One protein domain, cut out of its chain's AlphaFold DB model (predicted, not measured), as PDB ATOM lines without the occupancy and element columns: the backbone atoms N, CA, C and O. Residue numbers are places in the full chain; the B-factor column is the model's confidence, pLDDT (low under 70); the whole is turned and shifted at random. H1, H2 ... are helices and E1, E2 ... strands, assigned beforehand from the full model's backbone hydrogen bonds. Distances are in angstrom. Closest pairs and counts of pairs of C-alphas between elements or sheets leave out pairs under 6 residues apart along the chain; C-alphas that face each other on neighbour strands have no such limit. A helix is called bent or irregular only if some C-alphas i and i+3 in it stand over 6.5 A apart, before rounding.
ATOM      1  N   ARG A 573      -9.472 -35.776  53.209       76.25
ATOM      2  CA  ARG A 573     -10.766 -36.371  53.531       76.25
ATOM      3  C   ARG A 573     -10.940 -37.624  52.670       76.25
ATOM      4  O   ARG A 573     -11.288 -37.528  51.493       76.25
ATOM      5  N   LYS A 574     -10.666 -38.798  53.248       77.44
ATOM      6  CA  LYS A 574     -10.891 -40.094  52.586       77.44
ATOM      7  C   LYS A 574     -12.381 -40.244  52.265       77.44
ATOM      8  O   LYS A 574     -13.208 -40.209  53.174       77.44
ATOM      9  N   ALA A 575     -12.704 -40.395  50.982       81.94
ATOM     10  CA  ALA A 575     -14.072 -40.623  50.502       81.94
ATOM     11  C   ALA A 575     -14.364 -42.111  50.243       81.94
ATOM     12  O   ALA A 575     -15.507 -42.489  49.995       81.94
ATOM     13  N   THR A 576     -13.324 -42.946  50.303       91.56
ATOM     14  CA  THR A 576     -13.398 -44.375  50.019       91.56
ATOM     15  C   THR A 576     -12.608 -45.197  51.026       91.56
ATOM     16  O   THR A 576     -11.665 -44.723  51.673       91.56
ATOM     17  N   LYS A 577     -12.991 -46.462  51.105       94.56
ATOM     18  CA  LYS A 577     -12.280 -47.553  51.738       94.56
ATOM     19  C   LYS A 577     -11.757 -48.465  50.625       94.56
ATOM     20  O   LYS A 577     -12.536 -49.016  49.849       94.56
ATOM     21  N   LEU A 578     -10.434 -48.609  50.553       94.31
ATOM     22  CA  LEU A 578      -9.780 -49.575  49.672       94.31
ATOM     23  C   LEU A 578      -9.302 -50.764  50.500       94.31
ATOM     24  O   LEU A 578      -8.647 -50.587  51.525       94.31
ATOM     25  N   GLU A 579      -9.633 -51.968  50.053       95.31
ATOM     26  CA  GLU A 579      -9.238 -53.221  50.697       95.31
ATOM     27  C   GLU A 579      -8.778 -54.238  49.656       95.31
ATOM     28  O   GLU A 579      -8.847 -54.006  48.451       95.31
ATOM     29  N   LEU A 580      -8.321 -55.394  50.125       95.12
ATOM     30  CA  LEU A 580      -7.989 -56.529  49.276       95.12
ATOM     31  C   LEU A 580      -9.005 -57.638  49.510       95.12
ATOM     32  O   LEU A 580      -9.365 -57.924  50.654       95.12
ATOM     33  N   ARG A 581      -9.434 -58.296  48.436       94.69
ATOM     34  CA  ARG A 581     -10.275 -59.494  48.509       94.69
ATOM     35  C   ARG A 581      -9.677 -60.605  47.666       94.69
ATOM     36  O   ARG A 581      -9.250 -60.378  46.540       94.69
ATOM     37  N   GLU A 582      -9.676 -61.810  48.219       93.62
ATOM     38  CA  GLU A 582      -9.328 -63.021  47.483       93.62
ATOM     39  C   GLU A 582     -10.600 -63.585  46.846       93.62
ATOM     40  O   GLU A 582     -11.568 -63.887  47.546       93.62
ATOM     41  N   VAL A 583     -10.608 -63.729  45.524       92.19
ATOM     42  CA  VAL A 583     -11.714 -64.346  44.782       92.19
ATOM     43  C   VAL A 583     -11.126 -65.429  43.891       92.19
ATOM     44  O   VAL A 583     -10.296 -65.153  43.031       92.19
ATOM     45  N   ASN A 584     -11.530 -66.683  44.118       90.00
ATOM     46  CA  ASN A 584     -11.038 -67.853  43.378       90.00
ATOM     47  C   ASN A 584      -9.498 -67.978  43.349       90.00
ATOM     48  O   ASN A 584      -8.925 -68.388  42.345       90.00
ATOM     49  N   GLY A 585      -8.833 -67.619  44.453       88.81
ATOM     50  CA  GLY A 585      -7.374 -67.711  44.595       88.81
ATOM     51  C   GLY A 585      -6.582 -66.547  43.990       88.81
ATOM     52  O   GLY A 585      -5.355 -66.590  44.020       88.81
ATOM     53  N   SER A 586      -7.261 -65.525  43.467       89.62
ATOM     54  CA  SER A 586      -6.639 -64.294  42.977       89.62
ATOM     55  C   SER A 586      -6.954 -63.119  43.898       89.62
ATOM     56  O   SER A 586      -8.107 -62.919  44.291       89.62
ATOM     57  N   THR A 587      -5.942 -62.296  44.176       91.25
ATOM     58  CA  THR A 587      -6.099 -61.049  44.928       91.25
ATOM     59  C   THR A 587      -6.620 -59.931  44.020       91.25
ATOM     60  O   THR A 587      -5.992 -59.597  43.014       91.25
ATOM     61  N   TYR A 588      -7.699 -59.276  44.440       93.06
ATOM     62  CA  TYR A 588      -8.260 -58.078  43.818       93.06
ATOM     63  C   TYR A 588      -8.250 -56.898  44.782       93.06
ATOM     64  O   TYR A 588      -8.370 -57.089  45.997       93.06
ATOM     65  N   ALA A 589      -8.186 -55.681  44.240       96.25
ATOM     66  CA  ALA A 589      -8.557 -54.504  45.004       96.25
ATOM     67  C   ALA A 589     -10.081 -54.408  45.105       96.25
ATOM     68  O   ALA A 589     -10.829 -54.718  44.173       96.25
ATOM     69  N   TYR A 590     -10.536 -53.983  46.270       96.88
ATOM     70  CA  TYR A 590     -11.925 -53.757  46.601       96.88
ATOM     71  C   TYR A 590     -12.119 -52.284  46.934       96.88
ATOM     72  O   TYR A 590     -11.337 -51.713  47.689       96.88
ATOM     73  N   PHE A 591     -13.155 -51.691  46.361       97.38
ATOM     74  CA  PHE A 591     -13.563 -50.312  46.564       97.38
ATOM     75  C   PHE A 591     -14.918 -50.285  47.267       97.38
ATOM     76  O   PHE A 591     -15.859 -50.947  46.829       97.38
ATOM     77  N   GLU A 592     -15.015 -49.485  48.324       97.44
ATOM     78  CA  GLU A 592     -16.262 -49.120  48.995       97.44
ATOM     79  C   GLU A 592     -16.264 -47.603  49.209       97.44
ATOM     80  O   GLU A 592     -15.519 -47.075  50.036       97.44
ATOM     81  N   GLY A 593     -17.077 -46.872  48.451       96.75
ATOM     82  CA  GLY A 593     -17.082 -45.411  48.511       96.75
ATOM     83  C   GLY A 593     -18.033 -44.758  47.521       96.75
ATOM     84  O   GLY A 593     -18.886 -45.413  46.923       96.75
ATOM     85  N   LEU A 594     -17.866 -43.449  47.338       97.50
ATOM     86  CA  LEU A 594     -18.687 -42.672  46.416       97.50
ATOM     87  C   LEU A 594     -18.274 -42.918  44.961       97.50
ATOM     88  O   LEU A 594     -17.118 -42.711  44.585       97.50
ATOM     89  N   ALA A 595     -19.246 -43.281  44.129       98.00
ATOM     90  CA  ALA A 595     -19.100 -43.373  42.684       98.00
ATOM     91  C   ALA A 595     -20.181 -42.561  41.957       98.00
ATOM     92  O   ALA A 595     -21.326 -42.472  42.406       98.00
ATOM     93  N   CYS A 596     -19.813 -41.979  40.818       97.88
ATOM     94  CA  CYS A 596     -20.712 -41.222  39.948       97.88
ATOM     95  C   CYS A 596     -20.464 -41.592  38.483       97.88
ATOM     96  O   CYS A 596     -19.360 -41.990  38.116       97.88
ATOM     97  N   GLU A 597     -21.476 -41.457  37.627       98.00
ATOM     98  CA  GLU A 597     -21.292 -41.601  36.181       98.00
ATOM     99  C   GLU A 597     -20.314 -40.535  35.664       98.00
ATOM    100  O   GLU A 597     -20.449 -39.346  35.965       98.00
ATOM    101  N   PHE A 598     -19.347 -40.945  34.838       97.31
ATOM    102  CA  PHE A 598     -18.325 -40.040  34.306       97.31
ATOM    103  C   PHE A 598     -18.933 -38.836  33.566       97.31
ATOM    104  O   PHE A 598     -18.498 -37.703  33.767       97.31
ATOM    105  N   LYS A 599     -19.999 -39.054  32.782       97.00
ATOM    106  CA  LYS A 599     -20.712 -38.010  32.024       97.00
ATOM    107  C   LYS A 599     -21.299 -36.918  32.924       97.00
ATOM    108  O   LYS A 599     -21.354 -35.755  32.528       97.00
ATOM    109  N   THR A 600     -21.708 -37.267  34.141       97.44
ATOM    110  CA  THR A 600     -22.247 -36.313  35.118       97.44
ATOM    111  C   THR A 600     -21.156 -35.393  35.647       97.44
ATOM    112  O   THR A 600     -21.324 -34.173  35.645       97.44
ATOM    113  N   VAL A 601     -20.005 -35.952  36.022       97.06
ATOM    114  CA  VAL A 601     -18.862 -35.156  36.491       97.06
ATOM    115  C   VAL A 601     -18.257 -34.334  35.346       97.06
ATOM    116  O   VAL A 601     -17.955 -33.160  35.532       97.06
ATOM    117  N   GLN A 602     -18.188 -34.895  34.136       97.12
ATOM    118  CA  GLN A 602     -17.760 -34.186  32.929       97.12
ATOM    119  C   GLN A 602     -18.599 -32.926  32.669       97.12
ATOM    120  O   GLN A 602     -18.036 -31.862  32.420       97.12
ATOM    121  N   ARG A 603     -19.935 -33.014  32.760       96.94
ATOM    122  CA  ARG A 603     -20.818 -31.843  32.614       96.94
ATOM    123  C   ARG A 603     -20.518 -30.777  33.661       96.94
ATOM    124  O   ARG A 603     -20.436 -29.603  33.313       96.94
ATOM    125  N   ALA A 604     -20.310 -31.187  34.913       96.62
ATOM    126  CA  ALA A 604     -19.947 -30.267  35.984       96.62
ATOM    127  C   ALA A 604     -18.605 -29.565  35.706       96.62
ATOM    128  O   ALA A 604     -18.515 -28.348  35.862       96.62
ATOM    129  N   TRP A 605     -17.591 -30.293  35.221       96.31
ATOM    130  CA  TRP A 605     -16.321 -29.700  34.789       96.31
ATOM    131  C   TRP A 605     -16.524 -28.663  33.680       96.31
ATOM    132  O   TRP A 605     -16.006 -27.555  33.787       96.31
ATOM    133  N   THR A 606     -17.321 -28.977  32.653       95.44
ATOM    134  CA  THR A 606     -17.634 -28.030  31.573       95.44
ATOM    135  C   THR A 606     -18.290 -26.760  32.112       95.44
ATOM    136  O   THR A 606     -17.835 -25.666  31.781       95.44
ATOM    137  N   THR A 607     -19.303 -26.881  32.977       94.94
ATOM    138  CA  THR A 607     -19.992 -25.728  33.579       94.94
ATOM    139  C   THR A 607     -19.025 -24.830  34.355       94.94
ATOM    140  O   THR A 607     -19.018 -23.614  34.150       94.94
ATOM    141  N   LEU A 608     -18.166 -25.415  35.199       92.75
ATOM    142  CA  LEU A 608     -17.201 -24.666  36.016       92.75
ATOM    143  C   LEU A 608     -16.092 -24.008  35.187       92.75
ATOM    144  O   LEU A 608     -15.599 -22.939  35.548       92.75
ATOM    145  N   SER A 609     -15.703 -24.611  34.064       91.19
ATOM    146  CA  SER A 609     -14.755 -23.993  33.138       91.19
ATOM    147  C   SER A 609     -15.379 -22.827  32.367       91.19
ATOM    148  O   SER A 609     -14.754 -21.774  32.282       91.19
ATOM    149  N   THR A 610     -16.620 -22.954  31.881       90.75
ATOM    150  CA  THR A 610     -17.285 -21.880  31.116       90.75
ATOM    151  C   THR A 610     -17.593 -20.634  31.946       90.75
ATOM    152  O   THR A 610     -17.481 -19.519  31.440       90.75
ATOM    153  N   ASP A 611     -17.921 -20.796  33.232       83.50
ATOM    154  CA  ASP A 611     -18.213 -19.664  34.126       83.50
ATOM    155  C   ASP A 611     -16.970 -18.781  34.366       83.50
ATOM    156  O   ASP A 611     -17.078 -17.582  34.620       83.50
ATOM    157  N   ASN A 612     -15.765 -19.345  34.203       75.50
ATOM    158  CA  ASN A 612     -14.517 -18.581  34.268       75.50
ATOM    159  C   ASN A 612     -14.247 -17.761  32.994       75.50
ATOM    160  O   ASN A 612     -13.662 -16.681  33.086       75.50
ATOM    161  N   ASP A 613     -14.705 -18.221  31.826       73.62
ATOM    162  CA  ASP A 613     -14.485 -17.541  30.540       73.62
ATOM    163  C   ASP A 613     -15.462 -16.377  30.303       73.62
ATOM    164  O   ASP A 613     -15.178 -15.446  29.543       73.62
ATOM    165  N   HIS A 614     -16.610 -16.364  30.990       64.50
ATOM    166  CA  HIS A 614     -17.596 -15.281  30.898       64.50
ATOM    167  C   HIS A 614     -17.157 -13.962  31.554       64.50
ATOM    168  O   HIS A 614     -17.843 -12.949  31.412       64.50
ATOM    169  N   PRO A 639      -8.474 -19.990  37.144       84.81
ATOM    170  CA  PRO A 639      -9.196 -20.892  36.259       84.81
ATOM    171  C   PRO A 639      -9.333 -22.269  36.913       84.81
ATOM    172  O   PRO A 639      -8.383 -22.745  37.534       84.81
ATOM    173  N   PHE A 640     -10.504 -22.885  36.751       88.88
ATOM    174  CA  PHE A 640     -10.769 -24.266  37.155       88.88
ATOM    175  C   PHE A 640      -9.809 -25.228  36.449       88.88
ATOM    176  O   PHE A 640      -9.724 -25.224  35.218       88.88
ATOM    177  N   ARG A 641      -9.105 -26.063  37.217       90.00
ATOM    178  CA  ARG A 641      -8.173 -27.060  36.684       90.00
ATOM    179  C   ARG A 641      -8.778 -28.458  36.723       90.00
ATOM    180  O   ARG A 641      -9.295 -28.899  37.744       90.00
ATOM    181  N   LEU A 642      -8.638 -29.164  35.605       91.94
ATOM    182  CA  LEU A 642      -8.955 -30.580  35.433       91.94
ATOM    183  C   LEU A 642      -7.741 -31.276  34.830       91.94
ATOM    184  O   LEU A 642      -7.135 -30.755  33.892       91.94
ATOM    185  N   ARG A 643      -7.423 -32.471  35.322       91.19
ATOM    186  CA  ARG A 643      -6.447 -33.371  34.713       91.19
ATOM    187  C   ARG A 643      -7.019 -34.769  34.608       91.19
ATOM    188  O   ARG A 643      -7.555 -35.294  35.579       91.19
ATOM    189  N   ILE A 644      -6.857 -35.371  33.441       92.12
ATOM    190  CA  ILE A 644      -7.156 -36.767  33.158       92.12
ATOM    191  C   ILE A 644      -5.871 -37.406  32.641       92.12
ATOM    192  O   ILE A 644      -5.262 -36.904  31.697       92.12
ATOM    193  N   CYS A 645      -5.482 -38.520  33.253       90.69
ATOM    194  CA  CYS A 645      -4.401 -39.372  32.777       90.69
ATOM    195  C   CYS A 645      -4.922 -40.798  32.675       90.69
ATOM    196  O   CYS A 645      -5.478 -41.331  33.634       90.69
ATOM    197  N   LEU A 646      -4.768 -41.405  31.503       91.56
ATOM    198  CA  LEU A 646      -5.303 -42.732  31.234       91.56
ATOM    199  C   LEU A 646      -4.214 -43.802  31.254       91.56
ATOM    200  O   LEU A 646      -3.088 -43.565  30.818       91.56
ATOM    201  N   ASP A 647      -4.591 -44.986  31.720       91.31
ATOM    202  CA  ASP A 647      -3.786 -46.192  31.611       91.31
ATOM    203  C   ASP A 647      -3.700 -46.633  30.151       91.31
ATOM    204  O   ASP A 647      -4.670 -46.604  29.388       91.31
ATOM    205  N   HIS A 648      -2.544 -47.136  29.760       84.81
ATOM    206  CA  HIS A 648      -2.341 -47.778  28.481       84.81
ATOM    207  C   HIS A 648      -3.004 -49.160  28.502       84.81
ATOM    208  O   HIS A 648      -2.401 -50.177  28.840       84.81
ATOM    209  N   THR A 649      -4.280 -49.217  28.128       78.00
ATOM    210  CA  THR A 649      -5.044 -50.467  28.054       78.00
ATOM    211  C   THR A 649      -5.375 -50.825  26.609       78.00
ATOM    212  O   THR A 649      -5.515 -49.952  25.758       78.00
ATOM    213  N   ALA A 650      -5.579 -52.116  26.322       71.12
ATOM    214  CA  ALA A 650      -6.016 -52.559  24.991       71.12
ATOM    215  C   ALA A 650      -7.315 -51.872  24.518       71.12
ATOM    216  O   ALA A 650      -7.469 -51.623  23.328       71.12
ATOM    217  N   VAL A 651      -8.212 -51.536  25.454       71.06
ATOM    218  CA  VAL A 651      -9.475 -50.821  25.186       71.06
ATOM    219  C   VAL A 651      -9.162 -49.420  24.662       71.06
ATOM    220  O   VAL A 651      -9.552 -49.054  23.560       71.06
ATOM    221  N   ILE A 652      -8.339 -48.678  25.398       73.88
ATOM    222  CA  ILE A 652      -7.934 -47.318  25.033       73.88
ATOM    223  C   ILE A 652      -7.134 -47.305  23.722       73.88
ATOM    224  O   ILE A 652      -7.353 -46.449  22.864       73.88
ATOM    225  N   ASN A 653      -6.261 -48.289  23.517       69.38
ATOM    226  CA  ASN A 653      -5.445 -48.363  22.313       69.38
ATOM    227  C   ASN A 653      -6.239 -48.679  21.052       69.38
ATOM    228  O   ASN A 653      -5.991 -48.086  20.007       69.38
ATOM    229  N   HIS A 654      -7.164 -49.630  21.134       60.03
ATOM    230  CA  HIS A 654      -7.920 -50.067  19.970       60.03
ATOM    231  C   HIS A 654      -9.035 -49.074  19.608       60.03
ATOM    232  O   HIS A 654      -9.408 -48.968  18.444       60.03
ATOM    233  N   GLU A 655      -9.572 -48.343  20.590       63.12
ATOM    234  CA  GLU A 655     -10.801 -47.562  20.403       63.12
ATOM    235  C   GLU A 655     -10.570 -46.040  20.431       63.12
ATOM    236  O   GLU A 655     -11.283 -45.317  19.737       63.12
ATOM    237  N   MET A 656      -9.556 -45.535  21.154       58.12
ATOM    238  CA  MET A 656      -9.294 -44.087  21.281       58.12
ATOM    239  C   MET A 656      -8.046 -43.590  20.531       58.12
ATOM    240  O   MET A 656      -8.044 -42.459  20.036       58.12
ATOM    241  N   LEU A 657      -6.986 -44.400  20.398       52.12
ATOM    242  CA  LEU A 657      -5.704 -43.938  19.829       52.12
ATOM    243  C   LEU A 657      -5.723 -43.626  18.325       52.12
ATOM    244  O   LEU A 657      -4.786 -42.994  17.835       52.12
ATOM    245  N   HIS A 658      -6.794 -43.941  17.591       55.16
ATOM    246  CA  HIS A 658      -6.957 -43.445  16.217       55.16
ATOM    247  C   HIS A 658      -6.984 -41.905  16.126       55.16
ATOM    248  O   HIS A 658      -6.817 -41.359  15.039       55.16
ATOM    249  N   GLN A 659      -7.142 -41.196  17.252       52.94
ATOM    250  CA  GLN A 659      -7.122 -39.730  17.319       52.94
ATOM    251  C   GLN A 659      -5.743 -39.122  17.652       52.94
ATOM    252  O   GLN A 659      -5.629 -37.900  17.729       52.94
ATOM    253  N   GLY A 660      -4.685 -39.926  17.843       48.81
ATOM    254  CA  GLY A 660      -3.313 -39.424  18.038       48.81
ATOM    255  C   GLY A 660      -3.071 -38.634  19.334       48.81
ATOM    256  O   GLY A 660      -2.117 -37.860  19.418       48.81
ATOM    257  N   ILE A 661      -3.928 -38.789  20.347       54.28
ATOM    258  CA  ILE A 661      -3.802 -38.090  21.630       54.28
ATOM    259  C   ILE A 661      -2.827 -38.869  22.522       54.28
ATOM    260  O   ILE A 661      -3.116 -39.993  22.922       54.28
ATOM    261  N   SER A 662      -1.679 -38.273  22.862       56.47
ATOM    262  CA  SER A 662      -0.836 -38.777  23.956       56.47
ATOM    263  C   SER A 662      -1.551 -38.509  25.282       56.47
ATOM    264  O   SER A 662      -1.679 -37.362  25.711       56.47
ATOM    265  N   LEU A 663      -2.057 -39.570  25.911       59.31
ATOM    266  CA  LEU A 663      -2.975 -39.499  27.057       59.31
ATOM    267  C   LEU A 663      -2.302 -39.137  28.387       59.31
ATOM    268  O   LEU A 663      -2.984 -38.906  29.381       59.31
ATOM    269  N   GLN A 664      -0.973 -39.068  28.405       57.78
ATOM    270  CA  GLN A 664      -0.190 -38.727  29.593       57.78
ATOM    271  C   GLN A 664       0.159 -37.231  29.649       57.78
ATOM    272  O   GLN A 664       0.407 -36.702  30.725       57.78
ATOM    273  N   ASN A 665       0.128 -36.538  28.502       61.88
ATOM    274  CA  ASN A 665       0.607 -35.159  28.347       61.88
ATOM    275  C   ASN A 665      -0.411 -34.274  27.613       61.88
ATOM    276  O   ASN A 665      -0.068 -33.467  26.741       61.88
ATOM    277  N   VAL A 666      -1.691 -34.438  27.940       70.00
ATOM    278  CA  VAL A 666      -2.750 -33.591  27.390       70.00
ATOM    279  C   VAL A 666      -2.573 -32.178  27.948       70.00
ATOM    280  O   VAL A 666      -2.715 -31.942  29.149       70.00
ATOM    281  N   VAL A 667      -2.270 -31.231  27.056       73.06
ATOM    282  CA  VAL A 667      -2.135 -29.804  27.389       73.06
ATOM    283  C   VAL A 667      -3.365 -29.343  28.176       73.06
ATOM    284  O   VAL A 667      -4.482 -29.682  27.806       73.06
ATOM    285  N   GLU A 668      -3.163 -28.541  29.225       70.69
ATOM    286  CA  GLU A 668      -4.206 -28.082  30.166       70.69
ATOM    287  C   GLU A 668      -5.503 -27.616  29.488       70.69
ATOM    288  O   GLU A 668      -6.590 -27.984  29.917       70.69
ATOM    289  N   GLY A 669      -5.401 -26.897  28.367       79.06
ATOM    290  CA  GLY A 669      -6.562 -26.406  27.615       79.06
ATOM    291  C   GLY A 669      -7.352 -27.459  26.824       79.06
ATOM    292  O   GLY A 669      -8.376 -27.113  26.254       79.06
ATOM    293  N   LYS A 670      -6.895 -28.715  26.756       86.12
ATOM    294  CA  LYS A 670      -7.541 -29.814  26.010       86.12
ATOM    295  C   LYS A 670      -8.152 -30.892  26.910       86.12
ATOM    296  O   LYS A 670      -8.655 -31.897  26.421       86.12
ATOM    297  N   GLN A 671      -8.093 -30.714  28.227       90.25
ATOM    298  CA  GLN A 671      -8.540 -31.725  29.191       90.25
ATOM    299  C   GLN A 671     -10.056 -31.976  29.111       90.25
ATOM    300  O   GLN A 671     -10.499 -33.118  29.220       90.25
ATOM    301  N   LEU A 672     -10.852 -30.937  28.829       91.88
ATOM    302  CA  LEU A 672     -12.293 -31.078  28.592       91.88
ATOM    303  C   LEU A 672     -12.606 -31.804  27.280       91.88
ATOM    304  O   LEU A 672     -13.501 -32.646  27.269       91.88
ATOM    305  N   ASP A 673     -11.849 -31.535  26.212       90.12
ATOM    306  CA  ASP A 673     -12.006 -32.232  24.928       90.12
ATOM    307  C   ASP A 673     -11.746 -33.731  25.099       90.12
ATOM    308  O   ASP A 673     -12.469 -34.566  24.559       90.12
ATOM    309  N   VAL A 674     -10.732 -34.083  25.897       88.75
ATOM    310  CA  VAL A 674     -10.429 -35.477  26.242       88.75
ATOM    311  C   VAL A 674     -11.556 -36.093  27.059       88.75
ATOM    312  O   VAL A 674     -11.993 -37.196  26.738       88.75
ATOM    313  N   ALA A 675     -12.081 -35.388  28.061       92.88
ATOM    314  CA  ALA A 675     -13.231 -35.861  28.826       92.88
ATOM    315  C   ALA A 675     -14.454 -36.109  27.920       92.88
ATOM    316  O   ALA A 675     -15.110 -37.145  28.016       92.88
ATOM    317  N   GLU A 676     -14.741 -35.199  26.989       93.25
ATOM    318  CA  GLU A 676     -15.833 -35.354  26.029       93.25
ATOM    319  C   GLU A 676     -15.595 -36.520  25.058       93.25
ATOM    320  O   GLU A 676     -16.519 -37.293  24.784       93.25
ATOM    321  N   ALA A 677     -14.364 -36.686  24.570       89.81
ATOM    322  CA  ALA A 677     -13.981 -37.795  23.703       89.81
ATOM    323  C   ALA A 677     -14.145 -39.150  24.407       89.81
ATOM    324  O   ALA A 677     -14.678 -40.081  23.802       89.81
ATOM    325  N   ILE A 678     -13.761 -39.246  25.687       90.62
ATOM    326  CA  ILE A 678     -13.978 -40.436  26.525       90.62
ATOM    327  C   ILE A 678     -15.480 -40.733  26.618       90.62
ATOM    328  O   ILE A 678     -15.906 -41.826  26.248       90.62
ATOM    329  N   SER A 679     -16.303 -39.762  27.029       92.88
ATOM    330  CA  SER A 679     -17.755 -39.956  27.146       92.88
ATOM    331  C   SER A 679     -18.388 -40.445  25.839       92.88
ATOM    332  O   SER A 679     -19.127 -41.429  25.843       92.88
ATOM    333  N   LYS A 680     -18.073 -39.800  24.705       91.00
ATOM    334  CA  LYS A 680     -18.616 -40.171  23.387       91.00
ATOM    335  C   LYS A 680     -18.175 -41.563  22.942       91.00
ATOM    336  O   LYS A 680     -18.984 -42.311  22.398       91.00
ATOM    337  N   CYS A 681     -16.904 -41.902  23.158       87.94
ATOM    338  CA  CYS A 681     -16.345 -43.196  22.774       87.94
ATOM    339  C   CYS A 681     -17.075 -44.342  23.487       87.94
ATOM    340  O   CYS A 681     -17.580 -45.252  22.834       87.94
ATOM    341  N   PHE A 682     -17.228 -44.268  24.811       89.12
ATOM    342  CA  PHE A 682     -17.856 -45.352  25.570       89.12
ATOM    343  C   PHE A 682     -19.385 -45.382  25.445       89.12
ATOM    344  O   PHE A 682     -19.967 -46.468  25.482       89.12
ATOM    345  N   GLU A 683     -20.037 -44.238  25.202       92.00
ATOM    346  CA  GLU A 683     -21.459 -44.193  24.833       92.00
ATOM    347  C   GLU A 683     -21.710 -44.954  23.521       92.00
ATOM    348  O   GLU A 683     -22.639 -45.758  23.447       92.00
ATOM    349  N   HIS A 684     -20.834 -44.795  22.520       90.31
ATOM    350  CA  HIS A 684     -20.913 -45.553  21.266       90.31
ATOM    351  C   HIS A 684     -20.728 -47.065  21.470       90.31
ATOM    352  O   HIS A 684     -21.370 -47.867  20.794       90.31
ATOM    353  N   LEU A 685     -19.891 -47.459  22.431       87.81
ATOM    354  CA  LEU A 685     -19.629 -48.861  22.769       87.81
ATOM    355  C   LEU A 685     -20.702 -49.481  23.678       87.81
ATOM    356  O   LEU A 685     -20.619 -50.669  23.997       87.81
ATOM    357  N   GLY A 686     -21.686 -48.696  24.133       93.62
ATOM    358  CA  GLY A 686     -22.690 -49.149  25.097       93.62
ATOM    359  C   GLY A 686     -22.080 -49.545  26.445       93.62
ATOM    360  O   GLY A 686     -22.568 -50.463  27.106       93.62
ATOM    361  N   ARG A 687     -20.977 -48.901  26.840       93.06
ATOM    362  CA  ARG A 687     -20.254 -49.167  28.089       93.06
ATOM    363  C   ARG A 687     -20.460 -48.013  29.062       93.06
ATOM    364  O   ARG A 687     -20.360 -46.849  28.690       93.06
ATOM    365  N   SER A 688     -20.713 -48.340  30.327       94.12
ATOM    366  CA  SER A 688     -20.801 -47.340  31.393       94.12
ATOM    367  C   SER A 688     -19.423 -47.100  32.009       94.12
ATOM    368  O   SER A 688     -18.729 -48.056  32.375       94.12
ATOM    369  N   ILE A 689     -19.044 -45.825  32.124       96.56
ATOM    370  CA  ILE A 689     -17.865 -45.377  32.867       96.56
ATOM    371  C   ILE A 689     -18.323 -44.695  34.151       96.56
ATOM    372  O   ILE A 689     -19.237 -43.864  34.151       96.56
ATOM    373  N   SER A 690     -17.631 -44.997  35.238       97.88
ATOM    374  CA  SER A 690     -17.808 -44.353  36.528       97.88
ATOM    375  C   SER A 690     -16.514 -43.680  36.979       97.88
ATOM    376  O   SER A 690     -15.413 -44.109  36.632       97.88
ATOM    377  N   ILE A 691     -16.661 -42.624  37.772       97.94
ATOM    378  CA  ILE A 691     -15.586 -42.045  38.572       97.94
ATOM    379  C   ILE A 691     -15.770 -42.528  40.000       97.94
ATOM    380  O   ILE A 691     -16.835 -42.334  40.584       97.94
ATOM    381  N   PHE A 692     -14.731 -43.133  40.560       97.69
ATOM    382  CA  PHE A 692     -14.666 -43.516  41.965       97.69
ATOM    383  C   PHE A 692     -13.916 -42.434  42.728       97.69
ATOM    384  O   PHE A 692     -12.734 -42.209  42.467       97.69
ATOM    385  N   MET A 693     -14.575 -41.745  43.656       97.06
ATOM    386  CA  MET A 693     -13.926 -40.691  44.430       97.06
ATOM    387  C   MET A 693     -12.971 -41.308  45.453       97.06
ATOM    388  O   MET A 693     -13.396 -41.987  46.386       97.06
ATOM    389  N   LEU A 694     -11.671 -41.057  45.291       95.25
ATOM    390  CA  LEU A 694     -10.647 -41.550  46.211       95.25
ATOM    391  C   LEU A 694     -10.545 -40.651  47.451       95.25
ATOM    392  O   LEU A 694     -10.469 -41.121  48.589       95.25
ATOM    393  N   GLY A 695     -10.601 -39.339  47.248       93.31
ATOM    394  CA  GLY A 695     -10.590 -38.371  48.336       93.31
ATOM    395  C   GLY A 695     -10.450 -36.940  47.845       93.31
ATOM    396  O   GLY A 695     -10.340 -36.686  46.646       93.31
ATOM    397  N   ILE A 696     -10.458 -36.017  48.802       92.00
ATOM    398  CA  ILE A 696     -10.234 -34.590  48.573       92.00
ATOM    399  C   ILE A 696      -9.022 -34.165  49.399       92.00
ATOM    400  O   ILE A 696      -9.044 -34.276  50.627       92.00
ATOM    401  N   LEU A 697      -7.973 -33.709  48.718       87.19
ATOM    402  CA  LEU A 697      -6.781 -33.127  49.316       87.19
ATOM    403  C   LEU A 697      -7.098 -31.688  49.720       87.19
ATOM    404  O   LEU A 697      -7.194 -30.810  48.859       87.19
ATOM    405  N   SER A 698      -7.244 -31.437  51.019       84.94
ATOM    406  CA  SER A 698      -7.297 -30.061  51.500       84.94
ATOM    407  C   SER A 698      -5.884 -29.503  51.581       84.94
ATOM    408  O   SER A 698      -5.000 -30.109  52.191       84.94
ATOM    409  N   GLN A 699      -5.645 -28.346  50.971       72.12
ATOM    410  CA  GLN A 699      -4.354 -27.688  51.138       72.12
ATOM    411  C   GLN A 699      -4.269 -27.140  52.560       72.12
ATOM    412  O   GLN A 699      -5.172 -26.429  53.015       72.12
ATOM    413  N   ALA A 700      -3.215 -27.519  53.290       65.50
ATOM    414  CA  ALA A 700      -3.001 -27.040  54.644       65.50
ATOM    415  C   ALA A 700      -3.010 -25.509  54.617       65.50
ATOM    416  O   ALA A 700      -2.171 -24.876  53.978       65.50
ATOM    417  N   ARG A 701      -3.999 -24.908  55.285       61.59
ATOM    418  CA  ARG A 701      -4.095 -23.456  55.430       61.59
ATOM    419  C   ARG A 701      -3.007 -23.015  56.399       61.59
ATOM    420  O   ARG A 701      -3.276 -22.776  57.574       61.59
ATOM    421  N   ASN A 702      -1.772 -22.930  55.918       58.59
ATOM    422  CA  ASN A 702      -0.779 -22.081  56.557       58.59
ATOM    423  C   ASN A 702      -1.421 -20.691  56.708       58.59
ATOM    424  O   ASN A 702      -2.176 -20.278  55.837       58.59
ATOM    425  N   GLU A 703      -1.201 -20.014  57.838       56.88
ATOM    426  CA  GLU A 703      -1.990 -18.870  58.351       56.88
ATOM    427  C   GLU A 703      -2.173 -17.665  57.393       56.88
ATOM    428  O   GLU A 703      -2.854 -16.696  57.736       56.88
ATOM    429  N   GLU A 704      -1.599 -17.701  56.189       58.78
ATOM    430  CA  GLU A 704      -1.929 -16.773  55.116       58.78
ATOM    431  C   GLU A 704      -3.119 -17.289  54.280       58.78
ATOM    432  O   GLU A 704      -3.093 -18.413  53.785       58.78
ATOM    433  N   PRO A 705      -4.167 -16.471  54.063       56.44
ATOM    434  CA  PRO A 705      -5.371 -16.833  53.313       56.44
ATOM    435  C   PRO A 705      -5.119 -16.893  51.794       56.44
ATOM    436  O   PRO A 705      -5.797 -16.226  51.008       56.44
ATOM    437  N   MET A 706      -4.117 -17.666  51.372       58.22
ATOM    438  CA  MET A 706      -3.981 -18.118  49.994       58.22
ATOM    439  C   MET A 706      -5.102 -19.129  49.737       58.22
ATOM    440  O   MET A 706      -5.107 -20.234  50.271       58.22
ATOM    441  N   GLU A 707      -6.085 -18.708  48.943       69.44
ATOM    442  CA  GLU A 707      -7.218 -19.504  48.457       69.44
ATOM    443  C   GLU A 707      -6.750 -20.555  47.443       69.44
ATOM    444  O   GLU A 707      -7.086 -20.498  46.258       69.44
ATOM    445  N   ASN A 708      -5.916 -21.501  47.862       77.19
ATOM    446  CA  ASN A 708      -5.708 -22.673  47.034       77.19
ATOM    447  C   ASN A 708      -6.951 -23.568  47.171       77.19
ATOM    448  O   ASN A 708      -7.342 -23.866  48.303       77.19
ATOM    449  N   PRO A 709      -7.614 -23.932  46.057       84.44
ATOM    450  CA  PRO A 709      -8.766 -24.815  46.116       84.44
ATOM    451  C   PRO A 709      -8.338 -26.186  46.644       84.44
ATOM    452  O   PRO A 709      -7.192 -26.612  46.462       84.44
ATOM    453  N   ASP A 710      -9.277 -26.869  47.287       89.69
ATOM    454  CA  ASP A 710      -9.109 -28.286  47.582       89.69
ATOM    455  C   ASP A 710      -9.027 -29.057  46.253       89.69
ATOM    456  O   ASP A 710      -9.585 -28.620  45.246       89.69
ATOM    457  N   ILE A 711      -8.331 -30.192  46.222       90.81
ATOM    458  CA  ILE A 711      -8.166 -30.993  44.999       90.81
ATOM    459  C   ILE A 711      -8.835 -32.345  45.203       90.81
ATOM    460  O   ILE A 711      -8.415 -33.129  46.052       90.81
ATOM    461  N   ALA A 712      -9.862 -32.644  44.419       93.94
ATOM    462  CA  ALA A 712     -10.471 -33.964  44.402       93.94
ATOM    463  C   ALA A 712      -9.687 -34.906  43.485       93.94
ATOM    464  O   ALA A 712      -9.168 -34.496  42.445       93.94
ATOM    465  N   ILE A 713      -9.618 -36.179  43.874       94.62
ATOM    466  CA  ILE A 713      -8.956 -37.246  43.122       94.62
ATOM    467  C   ILE A 713      -9.962 -38.367  42.876       94.62
ATOM    468  O   ILE A 713     -10.636 -38.827  43.805       94.62
ATOM    469  N   GLY A 714     -10.035 -38.829  41.630       96.06
ATOM    470  CA  GLY A 714     -10.902 -39.918  41.205       96.06
ATOM    471  C   GLY A 714     -10.176 -40.982  40.387       96.06
ATOM    472  O   GLY A 714      -9.235 -40.689  39.650       96.06
ATOM    473  N   LEU A 715     -10.645 -42.223  40.500       96.75
ATOM    474  CA  LEU A 715     -10.294 -43.318  39.597       96.75
ATOM    475  C   LEU A 715     -11.339 -43.387  38.481       96.75
ATOM    476  O   LEU A 715     -12.537 -43.403  38.765       96.75
ATOM    477  N   ILE A 716     -10.905 -43.454  37.226       97.00
ATOM    478  CA  ILE A 716     -11.796 -43.673  36.083       97.00
ATOM    479  C   ILE A 716     -11.873 -45.177  35.855       97.00
ATOM    480  O   ILE A 716     -10.847 -45.823  35.631       97.00
ATOM    481  N   ALA A 717     -13.075 -45.744  35.900       96.88
ATOM    482  CA  ALA A 717     -13.265 -47.181  35.763       96.88
ATOM    483  C   ALA A 717     -14.478 -47.528  34.896       96.88
ATOM    484  O   ALA A 717     -15.489 -46.828  34.894       96.88
ATOM    485  N   MET A 718     -14.386 -48.638  34.167       96.12
ATOM    486  CA  MET A 718     -15.455 -49.165  33.319       96.12
ATOM    487  C   MET A 718     -15.983 -50.476  33.889       96.12
ATOM    488  O   MET A 718     -15.205 -51.382  34.187       96.12
ATOM    489  N   LEU A 719     -17.306 -50.622  33.940       95.50
ATOM    490  CA  LEU A 719     -17.929 -51.895  34.288       95.50
ATOM    491  C   LEU A 719     -17.682 -52.936  33.181       95.50
ATOM    492  O   LEU A 719     -18.075 -52.761  32.022       95.50
ATOM    493  N   ALA A 720     -17.057 -54.046  33.552       93.25
ATOM    494  CA  ALA A 720     -16.775 -55.180  32.694       93.25
ATOM    495  C   ALA A 720     -17.470 -56.441  33.239       93.25
ATOM    496  O   ALA A 720     -17.361 -56.747  34.429       93.25
ATOM    497  N   PRO A 721     -18.195 -57.197  32.397       93.69
ATOM    498  CA  PRO A 721     -18.677 -58.510  32.787       93.69
ATOM    499  C   PRO A 721     -17.512 -59.504  32.804       93.69
ATOM    500  O   PRO A 721     -16.634 -59.461  31.940       93.69
ATOM    501  N   ASP A 722     -17.534 -60.426  33.758       92.50
ATOM    502  CA  ASP A 722     -16.628 -61.560  33.806       92.50
ATOM    503  C   ASP A 722     -17.349 -62.845  34.209       92.50
ATOM    504  O   ASP A 722     -18.166 -62.863  35.129       92.50
ATOM    505  N   ASN A 723     -17.010 -63.945  33.540       92.88
ATOM    506  CA  ASN A 723     -17.659 -65.234  33.774       92.88
ATOM    507  C   ASN A 723     -17.279 -65.860  35.125       92.88
ATOM    508  O   ASN A 723     -17.991 -66.739  35.600       92.88
ATOM    509  N   VAL A 724     -16.154 -65.450  35.721       89.06
ATOM    510  CA  VAL A 724     -15.600 -66.058  36.939       89.06
ATOM    511  C   VAL A 724     -15.949 -65.239  38.179       89.06
ATOM    512  O   VAL A 724     -16.336 -65.815  39.194       89.06
ATOM    513  N   ILE A 725     -15.817 -63.913  38.111       92.62
ATOM    514  CA  ILE A 725     -16.031 -63.013  39.264       92.62
ATOM    515  C   ILE A 725     -17.301 -62.157  39.150       92.62
ATOM    516  O   ILE A 725     -17.602 -61.390  40.061       92.62
ATOM    517  N   GLY A 726     -18.063 -62.292  38.062       93.50
ATOM    518  CA  GLY A 726     -19.255 -61.487  37.809       93.50
ATOM    519  C   GLY A 726     -18.920 -60.084  37.299       93.50
ATOM    520  O   GLY A 726     -17.970 -59.887  36.544       93.50
ATOM    521  N   GLY A 727     -19.733 -59.096  37.673       93.50
ATOM    522  CA  GLY A 727     -19.460 -57.698  37.343       93.50
ATOM    523  C   GLY A 727     -18.256 -57.178  38.127       93.50
ATOM    524  O   GLY A 727     -18.235 -57.257  39.353       93.50
ATOM    525  N   TRP A 728     -17.271 -56.627  37.425       95.56
ATOM    526  CA  TRP A 728     -16.098 -55.998  38.027       95.56
ATOM    527  C   TRP A 728     -15.746 -54.714  37.282       95.56
ATOM    528  O   TRP A 728     -16.224 -54.481  36.173       95.56
ATOM    529  N   TYR A 729     -14.913 -53.873  37.881       96.31
ATOM    530  CA  TYR A 729     -14.525 -52.607  37.270       96.31
ATOM    531  C   TYR A 729     -13.091 -52.652  36.759       96.31
ATOM    532  O   TYR A 729     -12.144 -52.832  37.518       96.31
ATOM    533  N   LYS A 730     -12.936 -52.452  35.454       95.00
ATOM    534  CA  LYS A 730     -11.634 -52.294  34.824       95.00
ATOM    535  C   LYS A 730     -11.176 -50.851  34.981       95.00
ATOM    536  O   LYS A 730     -11.868 -49.939  34.521       95.00
ATOM    537  N   ARG A 731     -10.012 -50.643  35.589       95.12
ATOM    538  CA  ARG A 731      -9.386 -49.320  35.674       95.12
ATOM    539  C   ARG A 731      -9.030 -48.809  34.273       95.12
ATOM    540  O   ARG A 731      -8.536 -49.558  33.430       95.12
ATOM    541  N   LEU A 732      -9.314 -47.535  34.022       94.00
ATOM    542  CA  LEU A 732      -8.968 -46.836  32.783       94.00
ATOM    543  C   LEU A 732      -7.962 -45.707  33.002       94.00
ATOM    544  O   LEU A 732      -7.372 -45.240  32.034       94.00
ATOM    545  N   GLY A 733      -7.799 -45.233  34.233       94.12
ATOM    546  CA  GLY A 733      -6.903 -44.135  34.560       94.12
ATOM    547  C   GLY A 733      -7.323 -43.401  35.821       94.12
ATOM    548  O   GLY A 733      -8.119 -43.894  36.622       94.12
ATOM    549  N   ILE A 734      -6.811 -42.187  35.963       95.12
ATOM    550  CA  ILE A 734      -7.073 -41.288  37.081       95.12
ATOM    551  C   ILE A 734      -7.461 -39.900  36.587       95.12
ATOM    552  O   ILE A 734      -7.093 -39.468  35.491       95.12
ATOM    553  N   CYS A 735      -8.180 -39.174  37.429       95.12
ATOM    554  CA  CYS A 735      -8.429 -37.758  37.241       95.12
ATOM    555  C   CYS A 735      -8.268 -36.985  38.549       95.12
ATOM    556  O   CYS A 735      -8.478 -37.520  39.638       95.12
ATOM    557  N   CYS A 736      -7.891 -35.716  38.440       93.81
ATOM    558  CA  CYS A 736      -7.942 -34.774  39.549       93.81
ATOM    559  C   CYS A 736      -8.520 -33.439  39.088       93.81
ATOM    560  O   CYS A 736      -8.408 -33.068  37.915       93.81
ATOM    561  N   TRP A 737      -9.189 -32.741  39.997       94.62
ATOM    562  CA  TRP A 737      -9.840 -31.476  39.683       94.62
ATOM    563  C   TRP A 737      -9.938 -30.566  40.904       94.62
ATOM    564  O   TRP A 737      -9.971 -31.035  42.044       94.62
ATOM    565  N   ASP A 738     -10.003 -29.260  40.653       92.69
ATOM    566  CA  ASP A 738     -10.218 -28.266  41.703       92.69
ATOM    567  C   ASP A 738     -11.624 -28.409  42.308       92.69
ATOM    568  O   ASP A 738     -12.610 -28.632  41.605       92.69
ATOM    569  N   VAL A 739     -11.746 -28.217  43.617       92.94
ATOM    570  CA  VAL A 739     -13.018 -28.133  44.337       92.94
ATOM    571  C   VAL A 739     -13.197 -26.685  44.797       92.94
ATOM    572  O   VAL A 739     -12.534 -26.250  45.746       92.94
ATOM    573  N   PRO A 740     -14.063 -25.899  44.128       90.75
ATOM    574  CA  PRO A 740     -14.300 -24.510  44.504       90.75
ATOM    575  C   PRO A 740     -14.829 -24.396  45.937       90.75
ATOM    576  O   PRO A 740     -15.691 -25.172  46.355       90.75
ATOM    577  N   SER A 741     -14.351 -23.403  46.690       85.31
ATOM    578  CA  SER A 741     -14.904 -23.111  48.010       85.31
ATOM    579  C   SER A 741     -16.342 -22.601  47.878       85.31
ATOM    580  O   SER A 741     -16.635 -21.692  47.100       85.31
ATOM    581  N   SER A 742     -17.249 -23.147  48.691       73.06
ATOM    582  CA  SER A 742     -18.672 -22.776  48.701       73.06
ATOM    583  C   SER A 742     -18.943 -21.335  49.161       73.06
ATOM    584  O   SER A 742     -20.094 -20.914  49.209       73.06
ATOM    585  N   SER A 743     -17.909 -20.593  49.572       68.12
ATOM    586  CA  SER A 743     -18.018 -19.264  50.179       68.12
ATOM    587  C   SER A 743     -17.957 -18.107  49.184       68.12
ATOM    588  O   SER A 743     -18.175 -16.971  49.592       68.12
ATOM    589  N   ASN A 744     -17.631 -18.360  47.914       60.56
ATOM    590  CA  ASN A 744     -17.569 -17.303  46.908       60.56
ATOM    591  C   ASN A 744     -18.920 -17.141  46.211       60.56
ATOM    592  O   ASN A 744     -19.576 -18.128  45.900       60.56
ATOM    593  N   GLU A 745     -19.310 -15.888  45.972       59.88
ATOM    594  CA  GLU A 745     -20.520 -15.464  45.260       59.88
ATOM    595  C   GLU A 745     -20.638 -16.172  43.898       59.88
ATOM    596  O   GLU A 745     -20.114 -15.715  42.878       59.88
ATOM    597  N   MET A 746     -21.282 -17.339  43.886       70.06
ATOM    598  CA  MET A 746     -21.612 -18.067  42.670       70.06
ATOM    599  C   MET A 746     -22.940 -17.548  42.140       70.06
ATOM    600  O   MET A 746     -23.928 -17.457  42.864       70.06
ATOM    601  N   SER A 747     -22.939 -17.154  40.872       69.81
ATOM    602  CA  SER A 747     -24.002 -16.361  40.257       69.81
ATOM    603  C   SER A 747     -25.181 -17.193  39.745       69.81
ATOM    604  O   SER A 747     -26.224 -16.612  39.446       69.81
ATOM    605  N   SER A 748     -25.054 -18.526  39.640       89.88
ATOM    606  CA  SER A 748     -26.099 -19.389  39.075       89.88
ATOM    607  C   SER A 748     -26.324 -20.695  39.849       89.88
ATOM    608  O   SER A 748     -25.399 -21.277  40.421       89.88
ATOM    609  N   GLU A 749     -27.568 -21.183  39.821       91.38
ATOM    610  CA  GLU A 749     -27.969 -22.487  40.368       91.38
ATOM    611  C   GLU A 749     -27.213 -23.648  39.697       91.38
ATOM    612  O   GLU A 749     -26.771 -24.570  40.379       91.38
ATOM    613  N   ALA A 750     -26.963 -23.553  38.385       89.50
ATOM    614  CA  ALA A 750     -26.189 -24.543  37.638       89.50
ATOM    615  C   ALA A 750     -24.728 -24.619  38.113       89.50
ATOM    616  O   ALA A 750     -24.171 -25.711  38.237       89.50
ATOM    617  N   THR A 751     -24.109 -23.477  38.433       91.94
ATOM    618  CA  THR A 751     -22.755 -23.441  39.007       91.94
ATOM    619  C   THR A 751     -22.742 -24.112  40.383       91.94
ATOM    620  O   THR A 751     -21.846 -24.902  40.671       91.94
ATOM    621  N   MET A 752     -23.759 -23.864  41.216       93.00
ATOM    622  CA  MET A 752     -23.884 -24.501  42.533       93.00
ATOM    623  C   MET A 752     -24.078 -26.017  42.438       93.00
ATOM    624  O   MET A 752     -23.448 -26.765  43.188       93.00
ATOM    625  N   GLU A 753     -24.907 -26.494  41.508       95.38
ATOM    626  CA  GLU A 753     -25.057 -27.928  41.250       95.38
ATOM    627  C   GLU A 753     -23.732 -28.550  40.789       95.38
ATOM    628  O   GLU A 753     -23.319 -29.583  41.321       95.38
ATOM    629  N   ALA A 754     -23.023 -27.892  39.869       95.31
ATOM    630  CA  ALA A 754     -21.717 -28.343  39.407       95.31
ATOM    631  C   ALA A 754     -20.698 -28.419  40.558       95.31
ATOM    632  O   ALA A 754     -20.007 -29.430  40.679       95.31
ATOM    633  N   VAL A 755     -20.661 -27.422  41.456       94.19
ATOM    634  CA  VAL A 755     -19.844 -27.458  42.685       94.19
ATOM    635  C   VAL A 755     -20.213 -28.637  43.577       94.19
ATOM    636  O   VAL A 755     -19.329 -29.347  44.058       94.19
ATOM    637  N   ASN A 756     -21.505 -28.894  43.780       95.12
ATOM    638  CA  ASN A 756     -21.960 -30.035  44.574       95.12
ATOM    639  C   ASN A 756     -21.536 -31.371  43.947       95.12
ATOM    640  O   ASN A 756     -21.180 -32.304  44.670       95.12
ATOM    641  N   ILE A 757     -21.540 -31.480  42.615       96.44
ATOM    642  CA  ILE A 757     -21.054 -32.672  41.909       96.44
ATOM    643  C   ILE A 757     -19.544 -32.820  42.107       96.44
ATOM    644  O   ILE A 757     -19.107 -33.871  42.566       96.44
ATOM    645  N   VAL A 758     -18.735 -31.793  41.838       95.88
ATOM    646  CA  VAL A 758     -17.267 -31.925  41.941       95.88
ATOM    647  C   VAL A 758     -16.762 -32.080  43.379       95.88
ATOM    648  O   VAL A 758     -15.678 -32.620  43.577       95.88
ATOM    649  N   SER A 759     -17.541 -31.660  44.378       94.56
ATOM    650  CA  SER A 759     -17.225 -31.819  45.808       94.56
ATOM    651  C   SER A 759     -17.686 -33.149  46.415       94.56
ATOM    652  O   SER A 759     -17.430 -33.397  47.594       94.56
ATOM    653  N   GLY A 760     -18.378 -34.003  45.653       95.00
ATOM    654  CA  GLY A 760     -18.895 -35.273  46.174       95.00
ATOM    655  C   GLY A 760     -20.136 -35.143  47.064       95.00
ATOM    656  O   GLY A 760     -20.479 -36.090  47.761       95.00
ATOM    657  N   ILE A 761     -20.793 -33.977  47.083       95.62
ATOM    658  CA  ILE A 761     -21.954 -33.685  47.949       95.62
ATOM    659  C   ILE A 761     -23.283 -33.932  47.217       95.62
ATOM    660  O   ILE A 761     -24.314 -34.169  47.843       95.62
ATOM    661  N   SER A 762     -23.276 -33.876  45.884       96.06
ATOM    662  CA  SER A 762     -24.463 -34.107  45.058       96.06
ATOM    663  C   SER A 762     -25.040 -35.513  45.251       96.06
ATOM    664  O   SER A 762     -24.301 -36.492  45.342       96.06
ATOM    665  N   SER A 763     -26.369 -35.630  45.181       96.50
ATOM    666  CA  SER A 763     -27.090 -36.911  45.161       96.50
ATOM    667  C   SER A 763     -26.777 -37.787  43.942       96.50
ATOM    668  O   SER A 763     -27.187 -38.941  43.902       96.50
ATOM    669  N   ASN A 764     -26.071 -37.247  42.942       97.31
ATOM    670  CA  ASN A 764     -25.551 -38.018  41.815       97.31
ATOM    671  C   ASN A 764     -24.411 -38.970  42.215       97.31
ATOM    672  O   ASN A 764     -24.064 -39.863  41.442       97.31
ATOM    673  N   TRP A 765     -23.811 -38.775  43.391       97.69
ATOM    674  CA  TRP A 765     -22.888 -39.738  43.971       97.69
ATOM    675  C   TRP A 765     -23.673 -40.808  44.716       97.69
ATOM    676  O   TRP A 765     -24.505 -40.516  45.573       97.69
ATOM    677  N   SER A 766     -23.383 -42.061  44.392       97.19
ATOM    678  CA  SER A 766     -23.972 -43.229  45.037       97.19
ATOM    679  C   SER A 766     -22.887 -44.032  45.735       97.19
ATOM    680  O   SER A 766     -21.741 -44.064  45.281       97.19
ATOM    681  N   GLN A 767     -23.240 -44.670  46.848       97.50
ATOM    682  CA  GLN A 767     -22.339 -45.612  47.493       97.50
ATOM    683  C   GLN A 767     -22.217 -46.855  46.606       97.50
ATOM    684  O   GLN A 767     -23.225 -47.464  46.247       97.50
ATOM    685  N   LEU A 768     -20.987 -47.219  46.262       97.44
ATOM    686  CA  LEU A 768     -20.668 -48.380  45.446       97.44
ATOM    687  C   LEU A 768     -19.698 -49.288  46.193       97.44
ATOM    688  O   LEU A 768     -18.717 -48.827  46.772       97.44
ATOM    689  N   GLU A 769     -19.973 -50.583  46.113       97.50
ATOM    690  CA  GLU A 769     -19.126 -51.664  46.594       97.50
ATOM    691  C   GLU A 769     -18.761 -52.556  45.411       97.50
ATOM    692  O   GLU A 769     -19.633 -53.170  44.792       97.50
ATOM    693  N   CYS A 770     -17.480 -52.619  45.060       97.12
ATOM    694  CA  CYS A 770     -17.049 -53.393  43.904       97.12
ATOM    695  C   CYS A 770     -15.587 -53.826  43.981       97.12
ATOM    696  O   CYS A 770     -14.765 -53.206  44.648       97.12
ATOM    697  N   ILE A 771     -15.246 -54.871  43.233       96.38
ATOM    698  CA  ILE A 771     -13.855 -55.218  42.932       96.38
ATOM    699  C   ILE A 771     -13.400 -54.488  41.668       96.38
ATOM    700  O   ILE A 771     -14.172 -54.348  40.712       96.38
ATOM    701  N   PHE A 772     -12.147 -54.039  41.658       94.94
ATOM    702  CA  PHE A 772     -11.552 -53.370  40.509       94.94
ATOM    703  C   PHE A 772     -10.096 -53.786  40.289       94.94
ATOM    704  O   PHE A 772      -9.437 -54.307  41.195       94.94
ATOM    705  N   GLY A 773      -9.602 -53.572  39.070       87.75
ATOM    706  CA  GLY A 773      -8.213 -53.845  38.709       87.75
ATOM    707  C   GLY A 773      -7.922 -53.742  37.232       87.75
ATOM    708  O   GLY A 773      -8.741 -53.188  36.466       87.75
TER     709      GLY A 773
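What this domain is: This is residues 573 to 614 and 639 to 773 of the 773 residues of the protein "HET domain-containing protein" of Xylaria flabelliformis (UniProt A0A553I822). One strongly twisted sheet of seven strands makes the core; E2, E4 and E6 bend sharply in it, and the sheet folds round until the end of E7 comes back close to E6. H1 and H3 pack side by side on this sheet, H4 sits beside the strands and packs on H1, and the small H2 lies near one end of H3; the loop at residues 701 to 706 sticks out. The printed part has 177 residues, with four named helices and seven named strands in the order E1 E2 H1 E3 H2 H3 E4 E5 E6 H4 E7, and its class is mixed, helices and strands. The sheet is branched at E2 and its neighbour pairs are antiparallel. The whole is compact, with a radius of gyration of the C-alphas of 17.0 A and spans of 52 by 36 by 28 A.

How they stand to each other: E4, residues 689 to 697, E5, residues 710 to 722, and E6, residues 726 to 739, form a meander, each strand the antiparallel neighbour of the one before. E4 and E5 are a hairpin, with N 692 and O 715 at 2.8 A, and so are E5 and E6, with N 714 and O 735 at 2.8 A. E3, residues 642 to 646, is an edge strand beside E6, with N 645 and O 734 at 2.9 A. E2, residues 586 to 597, has three neighbours. E1, residues 576 to 583, forms a hairpin with it, with N 579 and O 590 at 2.9 A, and lies on one side of E2 together with E4, where N 691 and O 596 are 2.8 A apart. E7, residues 766 to 772, lies on the other side, with N 768 and O 593 at 2.8 A. The closest C-alphas of E6 and E7, those of Tyr 729 and Phe 772, are 4.5 A apart. H1, residues 598 to 613, is on the sheet at a height of 9.5 A and runs along the strands, at 11 degrees to E6 on the local plane. H3, residues 668 to 684, is on the sheet at a height of 9.1 A. H1 and H3 touch at a shallow tilt of 31 degrees, opposite ways, through residues 672 to 679 of H3 alone; their closest C-alphas, those of Lys 599 and Ser 679, are 6.0 A apart. H4, residues 749 to 758, stands at the sheet's level and touches H1 at a steep tilt of 53 degrees, with the C-alphas of Ala 604 and Ala 754 closest at 4.3 A. H2, residues 650 to 655, is close to H3 but not clearly touching it, with the C-alphas of Glu 655 and Cys 681 closest at 7.4 A. In H2 and H4 every O i to N i+4 pair is within hydrogen-bond range; H1 has 10 of 12 and H3 11 of 13.

Where its parts are: E1 begins at C-alpha 576, (-13.398, -44.375, 50.019). E2 measures 27.9 A and bends by 85 degrees at residue 594. E4, 23.3 A, bends by 50 degrees at residue 694. E5 measures 36.8 A; E6, 34.6 A, bends by 67 degrees at residue 733. H1 measures 23.1 A and H3 25.8 A; H3 is irregular, with C-alphas 669 and 672 7.5 A apart. E7 ends at C-alpha 772, (-11.552, -53.370, 40.509).

The domain as a whole: The two C-alphas farthest apart, those of Glu 704 and Asn 723, are 55.2 A apart. Residues 615 to 638 are not printed, and C-alphas 614 and 639 lie 11.4 A apart across the cut. The links H2 to H3 and E4 to E5 are long. The mean pLDDT of the printed part is 86.7; 26 residues are under 70, among them 653 to 665 and 700 to 707.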